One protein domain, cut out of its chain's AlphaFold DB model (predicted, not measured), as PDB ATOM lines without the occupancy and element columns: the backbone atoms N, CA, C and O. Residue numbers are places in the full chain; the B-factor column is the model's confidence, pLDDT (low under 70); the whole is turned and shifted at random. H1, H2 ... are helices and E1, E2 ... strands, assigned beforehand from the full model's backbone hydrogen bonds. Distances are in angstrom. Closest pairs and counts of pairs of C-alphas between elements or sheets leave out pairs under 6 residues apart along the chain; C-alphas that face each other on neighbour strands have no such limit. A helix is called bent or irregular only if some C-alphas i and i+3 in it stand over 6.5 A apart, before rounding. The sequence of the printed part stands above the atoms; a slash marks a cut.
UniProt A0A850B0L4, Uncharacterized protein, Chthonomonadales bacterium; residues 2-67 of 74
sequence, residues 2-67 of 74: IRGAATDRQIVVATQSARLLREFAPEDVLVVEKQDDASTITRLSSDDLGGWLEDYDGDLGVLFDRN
ATOM      1  N   ILE A   2     -40.799   0.168 -19.204       92.88
ATOM      2  CA  ILE A   2     -39.952  -0.582 -18.252       92.88
ATOM      3  C   ILE A   2     -40.784  -1.243 -17.144       92.88
ATOM      4  O   ILE A   2     -40.758  -2.459 -17.033       92.88
ATOM      5  N   ARG A   3     -41.611  -0.481 -16.410       90.69
ATOM      6  CA  ARG A   3     -42.481  -1.037 -15.350       90.69
ATOM      7  C   ARG A   3     -43.420  -2.148 -15.839       90.69
ATOM      8  O   ARG A   3     -43.627  -3.122 -15.135       90.69
ATOM      9  N   GLY A   4     -43.948  -2.026 -17.059       95.06
ATOM     10  CA  GLY A   4     -44.818  -3.049 -17.645       95.06
ATOM     11  C   GLY A   4     -44.066  -4.349 -17.933       95.06
ATOM     12  O   GLY A   4     -44.526  -5.417 -17.543       95.06
ATOM     13  N   ALA A   5     -42.884  -4.254 -18.547       94.06
ATOM     14  CA  ALA A   5     -42.034  -5.410 -18.831       94.06
ATOM     15  C   ALA A   5     -41.401  -6.018 -17.563       94.06
ATOM     16  O   ALA A   5     -41.117  -7.209 -17.531       94.06
ATOM     17  N   ALA A   6     -41.227  -5.223 -16.502       94.94
ATOM     18  CA  ALA A   6     -40.711  -5.689 -15.217       94.94
ATOM     19  C   ALA A   6     -41.698  -6.589 -14.443       94.94
ATOM     20  O   ALA A   6     -41.322  -7.193 -13.444       94.94
ATOM     21  N   THR A   7     -42.954  -6.696 -14.898       95.69
ATOM     22  CA  THR A   7     -43.982  -7.540 -14.262       95.69
ATOM     23  C   THR A   7     -43.634  -9.029 -14.311       95.69
ATOM     24  O   THR A   7     -43.995  -9.766 -13.398       95.69
ATOM     25  N   ASP A   8     -42.957  -9.489 -15.370       96.81
ATOM     26  CA  ASP A   8     -42.671 -10.913 -15.596       96.81
ATOM     27  C   ASP A   8     -41.178 -11.236 -15.780       96.81
ATOM     28  O   ASP A   8     -40.802 -12.406 -15.882       96.81
ATOM     29  N   ARG A   9     -40.313 -10.214 -15.813       95.94
ATOM     30  CA  ARG A   9     -38.864 -10.340 -16.008       95.94
ATOM     31  C   ARG A   9     -38.110  -9.320 -15.169       95.94
ATOM     32  O   ARG A   9     -38.536  -8.179 -15.029       95.94
ATOM     33  N   GLN A  10     -36.932  -9.701 -14.681       95.81
ATOM     34  CA  GLN A  10     -36.013  -8.738 -14.084       95.81
ATOM     35  C   GLN A  10     -35.388  -7.871 -15.178       95.81
ATOM     36  O   GLN A  10     -34.885  -8.382 -16.179       95.81
ATOM     37  N   ILE A  11     -35.401  -6.556 -14.967       95.94
ATOM     38  CA  ILE A  11     -34.789  -5.582 -15.866       95.94
ATOM     39  C   ILE A  11     -33.726  -4.824 -15.084       95.94
ATOM     40  O   ILE A  11     -34.014  -4.249 -14.039       95.94
ATOM     41  N   VAL A  12     -32.505  -4.809 -15.613       95.94
ATOM     42  CA  VAL A  12     -31.403  -3.982 -15.116       95.94
ATOM     43  C   VAL A  12     -31.087  -2.951 -16.190       95.94
ATOM     44  O   VAL A  12     -30.891  -3.309 -17.353       95.94
ATOM     45  N   VAL A  13     -31.069  -1.674 -15.815       95.50
ATOM     46  CA  VAL A  13     -30.826  -0.557 -16.733       95.50
ATOM     47  C   VAL A  13     -29.628   0.237 -16.233       95.50
ATOM     48  O   VAL A  13     -29.637   0.714 -15.104       95.50
ATOM     49  N   ALA A  14     -28.618   0.408 -17.083       94.88
ATOM     50  CA  ALA A  14     -27.557   1.385 -16.861       94.88
ATOM     51  C   ALA A  14     -27.952   2.699 -17.546       94.88
ATOM     52  O   ALA A  14     -28.335   2.698 -18.718       94.88
ATOM     53  N   THR A  15     -27.898   3.816 -16.824       93.25
ATOM     54  CA  THR A  15     -28.340   5.116 -17.338       93.25
ATOM     55  C   THR A  15     -27.543   6.261 -16.724       93.25
ATOM     56  O   THR A  15     -27.123   6.181 -15.578       93.25
ATOM     57  N   GLN A  16     -27.383   7.339 -17.491       92.56
ATOM     58  CA  GLN A  16     -26.943   8.663 -17.022       92.56
ATOM     59  C   GLN A  16     -28.034   9.723 -17.276       92.56
ATOM     60  O   GLN A  16     -27.775  10.920 -17.334       92.56
ATOM     61  N   SER A  17     -29.275   9.285 -17.506       93.88
ATOM     62  CA  SER A  17     -30.408  10.169 -17.768       93.88
ATOM     63  C   SER A  17     -31.131  10.518 -16.472       93.88
ATOM     64  O   SER A  17     -31.898   9.701 -15.958       93.88
ATOM     65  N   ALA A  18     -30.984  11.767 -16.019       94.38
ATOM     66  CA  ALA A  18     -31.762  12.312 -14.906       94.38
ATOM     67  C   ALA A  18     -33.273  12.138 -15.127       94.38
ATOM     68  O   ALA A  18     -34.008  11.764 -14.220       94.38
ATOM     69  N   ARG A  19     -33.746  12.328 -16.370       94.31
ATOM     70  CA  ARG A  19     -35.160  12.135 -16.732       94.31
ATOM     71  C   ARG A  19     -35.641  10.712 -16.475       94.31
ATOM     72  O   ARG A  19     -36.773  10.547 -16.049       94.31
ATOM     73  N   LEU A  20     -34.821   9.705 -16.766       94.50
ATOM     74  CA  LEU A  20     -35.200   8.327 -16.477       94.50
ATOM     75  C   LEU A  20     -35.170   8.057 -14.971       94.50
ATOM     76  O   LEU A  20     -36.055   7.372 -14.478       94.50
ATOM     77  N   LEU A  21     -34.193   8.619 -14.254       94.31
ATOM     78  CA  LEU A  21     -34.039   8.435 -12.811       94.31
ATOM     79  C   LEU A  21     -35.242   8.963 -12.008       94.31
ATOM     80  O   LEU A  21     -35.627   8.335 -11.029       94.31
ATOM     81  N   ARG A  22     -35.890  10.043 -12.478       94.62
ATOM     82  CA  ARG A  22     -37.144  10.593 -11.911       94.62
ATOM     83  C   ARG A  22     -38.279   9.581 -11.789       94.62
ATOM     84  O   ARG A  22     -39.200   9.778 -11.009       94.62
ATOM     85  N   GLU A  23     -38.237   8.516 -12.580       94.38
ATOM     86  CA  GLU A  23     -39.286   7.504 -12.620       94.38
ATOM     87  C   GLU A  23     -39.079   6.386 -11.586       94.38
ATOM     88  O   GLU A  23     -39.821   5.404 -11.635       94.38
ATOM     89  N   PHE A  24     -38.090   6.484 -10.690       95.25
ATOM     90  CA  PHE A  24     -37.699   5.433  -9.740       95.25
ATOM     91  C   PHE A  24     -37.620   5.947  -8.297       95.25
ATOM     92  O   PHE A  24     -37.442   7.140  -8.069       95.25
ATOM     93  N   ALA A  25     -37.757   5.035  -7.331       95.50
ATOM     94  CA  ALA A  25     -37.490   5.316  -5.920       95.50
ATOM     95  C   ALA A  25     -35.998   5.088  -5.595       95.50
ATOM     96  O   ALA A  25     -35.334   4.359  -6.342       95.50
ATOM     97  N   PRO A  26     -35.451   5.652  -4.501       96.75
ATOM     98  CA  PRO A  26     -34.051   5.438  -4.118       96.75
ATOM     99  C   PRO A  26     -33.684   3.949  -4.056       96.75
ATOM    100  O   PRO A  26     -32.671   3.514  -4.601       96.75
ATOM    101  N   GLU A  27     -34.572   3.132  -3.502       97.19
ATOM    102  CA  GLU A  27     -34.354   1.702  -3.305       97.19
ATOM    103  C   GLU A  27     -34.283   0.929  -4.625       97.19
ATOM    104  O   GLU A  27     -33.766  -0.184  -4.639       97.19
ATOM    105  N   ASP A  28     -34.746   1.500  -5.739       96.31
ATOM    106  CA  ASP A  28     -34.632   0.905  -7.072       96.31
ATOM    107  C   ASP A  28     -33.266   1.188  -7.730       96.31
ATOM    108  O   ASP A  28     -32.930   0.578  -8.749       96.31
ATOM    109  N   VAL A  29     -32.458   2.095  -7.167       96.94
ATOM    110  CA  VAL A  29     -31.253   2.645  -7.800       96.94
ATOM    111  C   VAL A  29     -29.977   2.095  -7.161       96.94
ATOM    112  O   VAL A  29     -29.774   2.148  -5.948       96.94
ATOM    113  N   LEU A  30     -29.078   1.603  -8.015       97.38
ATOM    114  CA  LEU A  30     -27.698   1.270  -7.671       97.38
ATOM    115  C   LEU A  30     -26.765   2.298  -8.311       97.38
ATOM    116  O   LEU A  30     -26.775   2.476  -9.529       97.38
ATOM    117  N   VAL A  31     -25.953   2.943  -7.485       96.31
ATOM    118  CA  VAL A  31     -24.928   3.902  -7.890       96.31
ATOM    119  C   VAL A  31     -23.612   3.158  -8.035       96.31
ATOM    120  O   VAL A  31     -23.222   2.396  -7.150       96.31
ATOM    121  N   VAL A  32     -22.951   3.354  -9.173       94.75
ATOM    122  CA  VAL A  32     -21.668   2.728  -9.489       94.75
ATOM    123  C   VAL A  32     -20.622   3.822  -9.617       94.75
ATOM    124  O   VAL A  32     -20.741   4.688 -10.481       94.75
ATOM    125  N   GLU A  33     -19.583   3.752  -8.796       92.69
ATOM    126  CA  GLU A  33     -18.483   4.717  -8.799       92.69
ATOM    127  C   GLU A  33     -17.137   4.008  -8.828       92.69
ATOM    128  O   GLU A  33     -17.006   2.868  -8.381       92.69
ATOM    129  N   LYS A  34     -16.121   4.691  -9.360       91.25
ATOM    130  CA  LYS A  34     -14.745   4.203  -9.329       91.25
ATOM    131  C   LYS A  34     -14.051   4.731  -8.071       91.25
ATOM    132  O   LYS A  34     -13.883   5.939  -7.936       91.25
ATOM    133  N   GLN A  35     -13.609   3.835  -7.196       91.38
ATOM    134  CA  GLN A  35     -12.812   4.134  -6.002       91.38
ATOM    135  C   GLN A  35     -11.591   3.207  -5.985       91.38
ATOM    136  O   GLN A  35     -11.742   2.004  -6.174       91.38
ATOM    137  N   ASP A  36     -10.385   3.758  -5.814       90.94
ATOM    138  CA  ASP A  36      -9.124   2.996  -5.731       90.94
ATOM    139  C   ASP A  36      -8.954   1.916  -6.823       90.94
ATOM    140  O   ASP A  36      -8.634   0.760  -6.557       90.94
ATOM    141  N   ASP A  37      -9.209   2.298  -8.079       92.94
ATOM    142  CA  ASP A  37      -9.178   1.418  -9.261       92.94
ATOM    143  C   ASP A  37     -10.188   0.255  -9.285       92.94
ATOM    144  O   ASP A  37     -10.176  -0.555 -10.214       92.94
ATOM    145  N   ALA A  38     -11.142   0.234  -8.357       94.38
ATOM    146  CA  ALA A  38     -12.257  -0.703  -8.319       94.38
ATOM    147  C   ALA A  38     -13.612   0.002  -8.498       94.38
ATOM    148  O   ALA A  38     -13.750   1.203  -8.269       94.38
ATOM    149  N   SER A  39     -14.629  -0.756  -8.918       93.62
ATOM    150  CA  SER A  39     -16.014  -0.280  -8.927       93.62
ATOM    151  C   SER A  39     -16.674  -0.577  -7.585       93.62
ATOM    152  O   SER A  39     -16.818  -1.744  -7.213       93.62
ATOM    153  N   THR A  40     -17.133   0.464  -6.902       94.88
ATOM    154  CA  THR A  40     -18.003   0.352  -5.731       94.88
ATOM    155  C   THR A  40     -19.448   0.501  -6.187       94.88
ATOM    156  O   THR A  40     -19.765   1.385  -6.984       94.88
ATOM    157  N   ILE A  41     -20.319  -0.388  -5.708       96.25
ATOM    158  CA  ILE A  41     -21.749  -0.369  -6.018       96.25
ATOM    159  C   ILE A  41     -22.513  -0.181  -4.713       96.25
ATOM    160  O   ILE A  41     -22.432  -1.032  -3.827       96.25
ATOM    161  N   THR A  42     -23.286   0.897  -4.625       96.12
ATOM    162  CA  THR A  42     -24.064   1.252  -3.434       96.12
ATOM    163  C   THR A  42     -25.522   1.462  -3.819       96.12
ATOM    164  O   THR A  42     -25.815   2.059  -4.851       96.12
ATOM    165  N   ARG A  43     -26.462   0.954  -3.016       97.56
ATOM    166  CA  ARG A  43     -27.894   1.231  -3.207       97.56
ATOM    167  C   ARG A  43     -28.241   2.558  -2.544       97.56
ATOM    168  O   ARG A  43     -27.789   2.789  -1.427       97.56
ATOM    169  N   LEU A  44     -29.042   3.395  -3.204       97.19
ATOM    170  CA  LEU A  44     -29.567   4.591  -2.546       97.19
ATOM    171  C   LEU A  44     -30.573   4.202  -1.456       97.19
ATOM    172  O   LEU A  44     -31.273   3.194  -1.554       97.19
ATOM    173  N   SER A  45     -30.638   5.031  -0.424       96.38
ATOM    174  CA  SER A  45     -31.516   4.861   0.728       96.38
ATOM    175  C   SER A  45     -32.350   6.121   0.890       96.38
ATOM    176  O   SER A  45     -31.795   7.223   0.925       96.38
ATOM    177  N   SER A  46     -33.670   5.972   0.997       96.25
ATOM    178  CA  SER A  46     -34.537   7.101   1.344       96.25
ATOM    179  C   SER A  46     -34.151   7.723   2.686       96.25
ATOM    180  O   SER A  46     -34.196   8.943   2.815       96.25
ATOM    181  N   ASP A  47     -33.707   6.914   3.652       95.81
ATOM    182  CA  ASP A  47     -33.294   7.394   4.976       95.81
ATOM    183  C   ASP A  47     -32.019   8.248   4.895       95.81
ATOM    184  O   ASP A  47     -31.930   9.288   5.547       95.81
ATOM    185  N   ASP A  48     -31.055   7.848   4.055       95.19
ATOM    186  CA  ASP A  48     -29.799   8.589   3.874       95.19
ATOM    187  C   ASP A  48     -30.015   9.881   3.074       95.19
ATOM    188  O   ASP A  48     -29.331  10.882   3.298       95.19
ATOM    189  N   LEU A  49     -30.969   9.869   2.136       95.25
ATOM    190  CA  LEU A  49     -31.323  11.049   1.352       95.25
ATOM    191  C   LEU A  49     -32.214  12.017   2.141       95.25
ATOM    192  O   LEU A  49     -32.093  13.217   1.920       95.25
ATOM    193  N   GLY A  50     -33.043  11.535   3.076       94.00
ATOM    194  CA  GLY A  50     -33.757  12.311   4.098       94.00
ATOM    195  C   GLY A  50     -34.203  13.706   3.648       94.00
ATOM    196  O   GLY A  50     -35.037  13.850   2.755       94.00
ATOM    197  N   GLY A  51     -33.589  14.740   4.235       94.62
ATOM    198  CA  GLY A  51     -33.894  16.148   3.953       94.62
ATOM    199  C   GLY A  51     -33.720  16.572   2.488       94.62
ATOM    200  O   GLY A  51     -34.410  17.476   2.043       94.62
ATOM    201  N   TRP A  52     -32.890  15.893   1.689       96.50
ATOM    202  CA  TRP A  52     -32.825  16.144   0.243       96.50
ATOM    203  C   TRP A  52     -34.108  15.721  -0.471       96.50
ATOM    204  O   TRP A  52     -34.531  16.383  -1.412       96.50
ATOM    205  N   LEU A  53     -34.743  14.625  -0.055       95.69
ATOM    206  CA  LEU A  53     -36.033  14.245  -0.634       95.69
ATOM    207  C   LEU A  53     -37.131  15.224  -0.203       95.69
ATOM    208  O   LEU A  53     -38.031  15.487  -0.991       95.69
ATOM    209  N   GLU A  54     -37.040  15.802   0.994       95.38
ATOM    210  CA  GLU A  54     -37.966  16.847   1.452       95.38
ATOM    211  C   GLU A  54     -37.774  18.163   0.683       95.38
ATOM    212  O   GLU A  54     -38.739  18.719   0.164       95.38
ATOM    213  N   ASP A  55     -36.532  18.632   0.542       96.50
ATOM    214  CA  ASP A  55     -36.190  19.911  -0.098       96.50
ATOM    215  C   ASP A  55     -36.472  19.941  -1.609       96.50
ATOM    216  O   ASP A  55     -36.598  21.016  -2.204       96.50
ATOM    217  N   TYR A  56     -36.536  18.768  -2.246       94.94
ATOM    218  CA  TYR A  56     -36.684  18.620  -3.697       94.94
ATOM    219  C   TYR A  56     -37.873  17.734  -4.094       94.94
ATOM    220  O   TYR A  56     -37.862  17.149  -5.178       94.94
ATOM    221  N   ASP A  57     -38.887  17.624  -3.231       93.00
ATOM    222  CA  ASP A  57     -40.146  16.908  -3.498       93.00
ATOM    223  C   ASP A  57     -39.953  15.452  -3.987       93.00
ATOM    224  O   ASP A  57     -40.731  14.921  -4.782       93.00
ATOM    225  N   GLY A  58     -38.881  14.797  -3.541       91.56
ATOM    226  CA  GLY A  58     -38.518  13.435  -3.928       91.56
ATOM    227  C   GLY A  58     -37.992  13.274  -5.364       91.56
ATOM    228  O   GLY A  58     -37.854  12.140  -5.825       91.56
ATOM    229  N   ASP A  59     -37.684  14.355  -6.094       95.31
ATOM    230  CA  ASP A  59     -37.176  14.283  -7.472       95.31
ATOM    231  C   ASP A  59     -35.703  13.830  -7.506       95.31
ATOM    232  O   ASP A  59     -34.759  14.626  -7.457       95.31
ATOM    233  N   LEU A  60     -35.493  12.520  -7.668       95.69
ATOM    234  CA  LEU A  60     -34.153  11.940  -7.807       95.69
ATOM    235  C   LEU A  60     -33.359  12.471  -9.004       95.69
ATOM    236  O   LEU A  60     -32.128  12.466  -8.968       95.69
ATOM    237  N   GLY A  61     -34.026  12.927 -10.064       95.25
ATOM    238  CA  GLY A  61     -33.348  13.532 -11.206       95.25
ATOM    239  C   GLY A  61     -32.660  14.838 -10.822       95.25
ATOM    240  O   GLY A  61     -31.519  15.054 -11.214       95.25
ATOM    241  N   VAL A  62     -33.316  15.678 -10.016       95.31
ATOM    242  CA  VAL A  62     -32.720  16.917  -9.489       95.31
ATOM    243  C   VAL A  62     -31.548  16.612  -8.559       95.31
ATOM    244  O   VAL A  62     -30.516  17.278  -8.641       95.31
ATOM    245  N   LEU A  63     -31.673  15.599  -7.700       95.31
ATOM    246  CA  LEU A  63     -30.588  15.174  -6.810       95.31
ATOM    247  C   LEU A  63     -29.375  14.657  -7.601       95.31
ATOM    248  O   LEU A  63     -28.241  14.993  -7.266       95.31
ATOM    249  N   PHE A  64     -29.602  13.910  -8.682       94.75
ATOM    250  CA  PHE A  64     -28.546  13.468  -9.594       94.75
ATOM    251  C   PHE A  64     -27.880  14.635 -10.330       94.75
ATOM    252  O   PHE A  64     -26.655  14.721 -10.345       94.75
ATOM    253  N   ASP A  65     -28.665  15.580 -10.859       92.88
ATOM    254  CA  ASP A  65     -28.146  16.788 -11.520       92.88
ATOM    255  C   ASP A  65     -27.305  17.659 -10.556       92.88
ATOM    256  O   ASP A  65     -26.410  18.390 -10.982       92.88
ATOM    257  N   ARG A  66     -27.568  17.571  -9.246       92.06
ATOM    258  CA  ARG A  66     -26.817  18.247  -8.172       92.06
ATOM    259  C   ARG A  66     -25.677  17.411  -7.589       92.06
ATOM    260  O   ARG A  66     -25.035  17.858  -6.640       92.06
ATOM    261  N   ASN A  67     -25.426  16.224  -8.139       92.06
ATOM    262  CA  ASN A  67     -24.430  15.265  -7.667       92.06
ATOM    263  C   ASN A  67     -24.617  14.826  -6.197       92.06
ATOM    264  O   ASN A  67     -23.653  14.494  -5.513       92.06
TER     265      ASN A  67
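AT A GLANCE: This is residues 2 to 67 of the 74 residues of an uncharacterized protein of Chthonomonadales bacterium (UniProt A0A850B0L4). Three short helices, H2, H4 and H3, sit in a loose group, and two arms reach away from it in different directions: the two-stranded hairpin of E1 and E2, and the long first stretch with H1 at its far end, where residues 4 to 9 stick out free. The tips of these two arms, Gly 4 and Asp 36, hold the two C-alphas farthest apart, at 38.1 A. The printed part has 66 residues with four named helices and two named strands, in the order H1, H2, E1, E2, H3, H4; the class is mixed, helices and strands, and the one sheet is E1 - E2, antiparallel. The whole is only just compact, close to loose, with a radius of gyration of the C-alphas of 13.0 A and spans of 35 by 34 by 21 A.

IN THESE COORDINATES: Find C-alpha 2 at (-39.952, -0.582, -18.252); here H1 begins, and it runs to residue 5. Read on through residues 6 to 17, which hold no named element, to H2, residues 18 to 21. Next look for C-alpha 30 at (-27.698, 1.270, -7.671), where E1 begins; it covers residues 30 to 35 over 15.3 A. E2, residues 38 to 43, measures 16.6 A. H3, residues 46 to 55, measures 13.0 A and is irregular: C-alphas 48 and 51 are 8.6 A apart. H4, residues 60 to 65, measures 8.6 A and ends at C-alpha 65, (-28.146, 16.788, -11.520).

HOW THE PARTS SIT: Start at H1, which is apart from H2, E1, E2, H3 and H4. H2 touches H4, and their closest C-alphas are those of Ala 18 and Gly 61, 4.2 A apart. E1 and E2 form a hairpin, antiparallel at 152 degrees between their directions; look at N 31 and O 42, 2.8 A, and N 40 and O 33, 2.8 A, both within hydrogen-bond range. The C-alphas of Leu 30 and Arg 43 face each other at 4.5 A. H3 is apart from H2 and from E1. H3 and H4 are close but not clearly touching, with the C-alphas of Trp 52 and Leu 63 closest at 7.5 A, and they stand about perpendicular at 76 degrees. In H4 every O i to N i+4 pair is within hydrogen-bond range, in H3 3 of 6 are, and H1 and H2 are too short for such a pair.

THE WHOLE: From Ile 2 to Asn 67 the first and last printed C-alphas are 24.6 A apart, and the printed part has no cut. The link from H1 to H2 is long, with 12 residues; the link from H2 to E1 is short, and those from E1 to E2, E2 to H3 and H3 to H4 are tight. The mean pLDDT of the printed part is 94.8, and no printed residue is under 70.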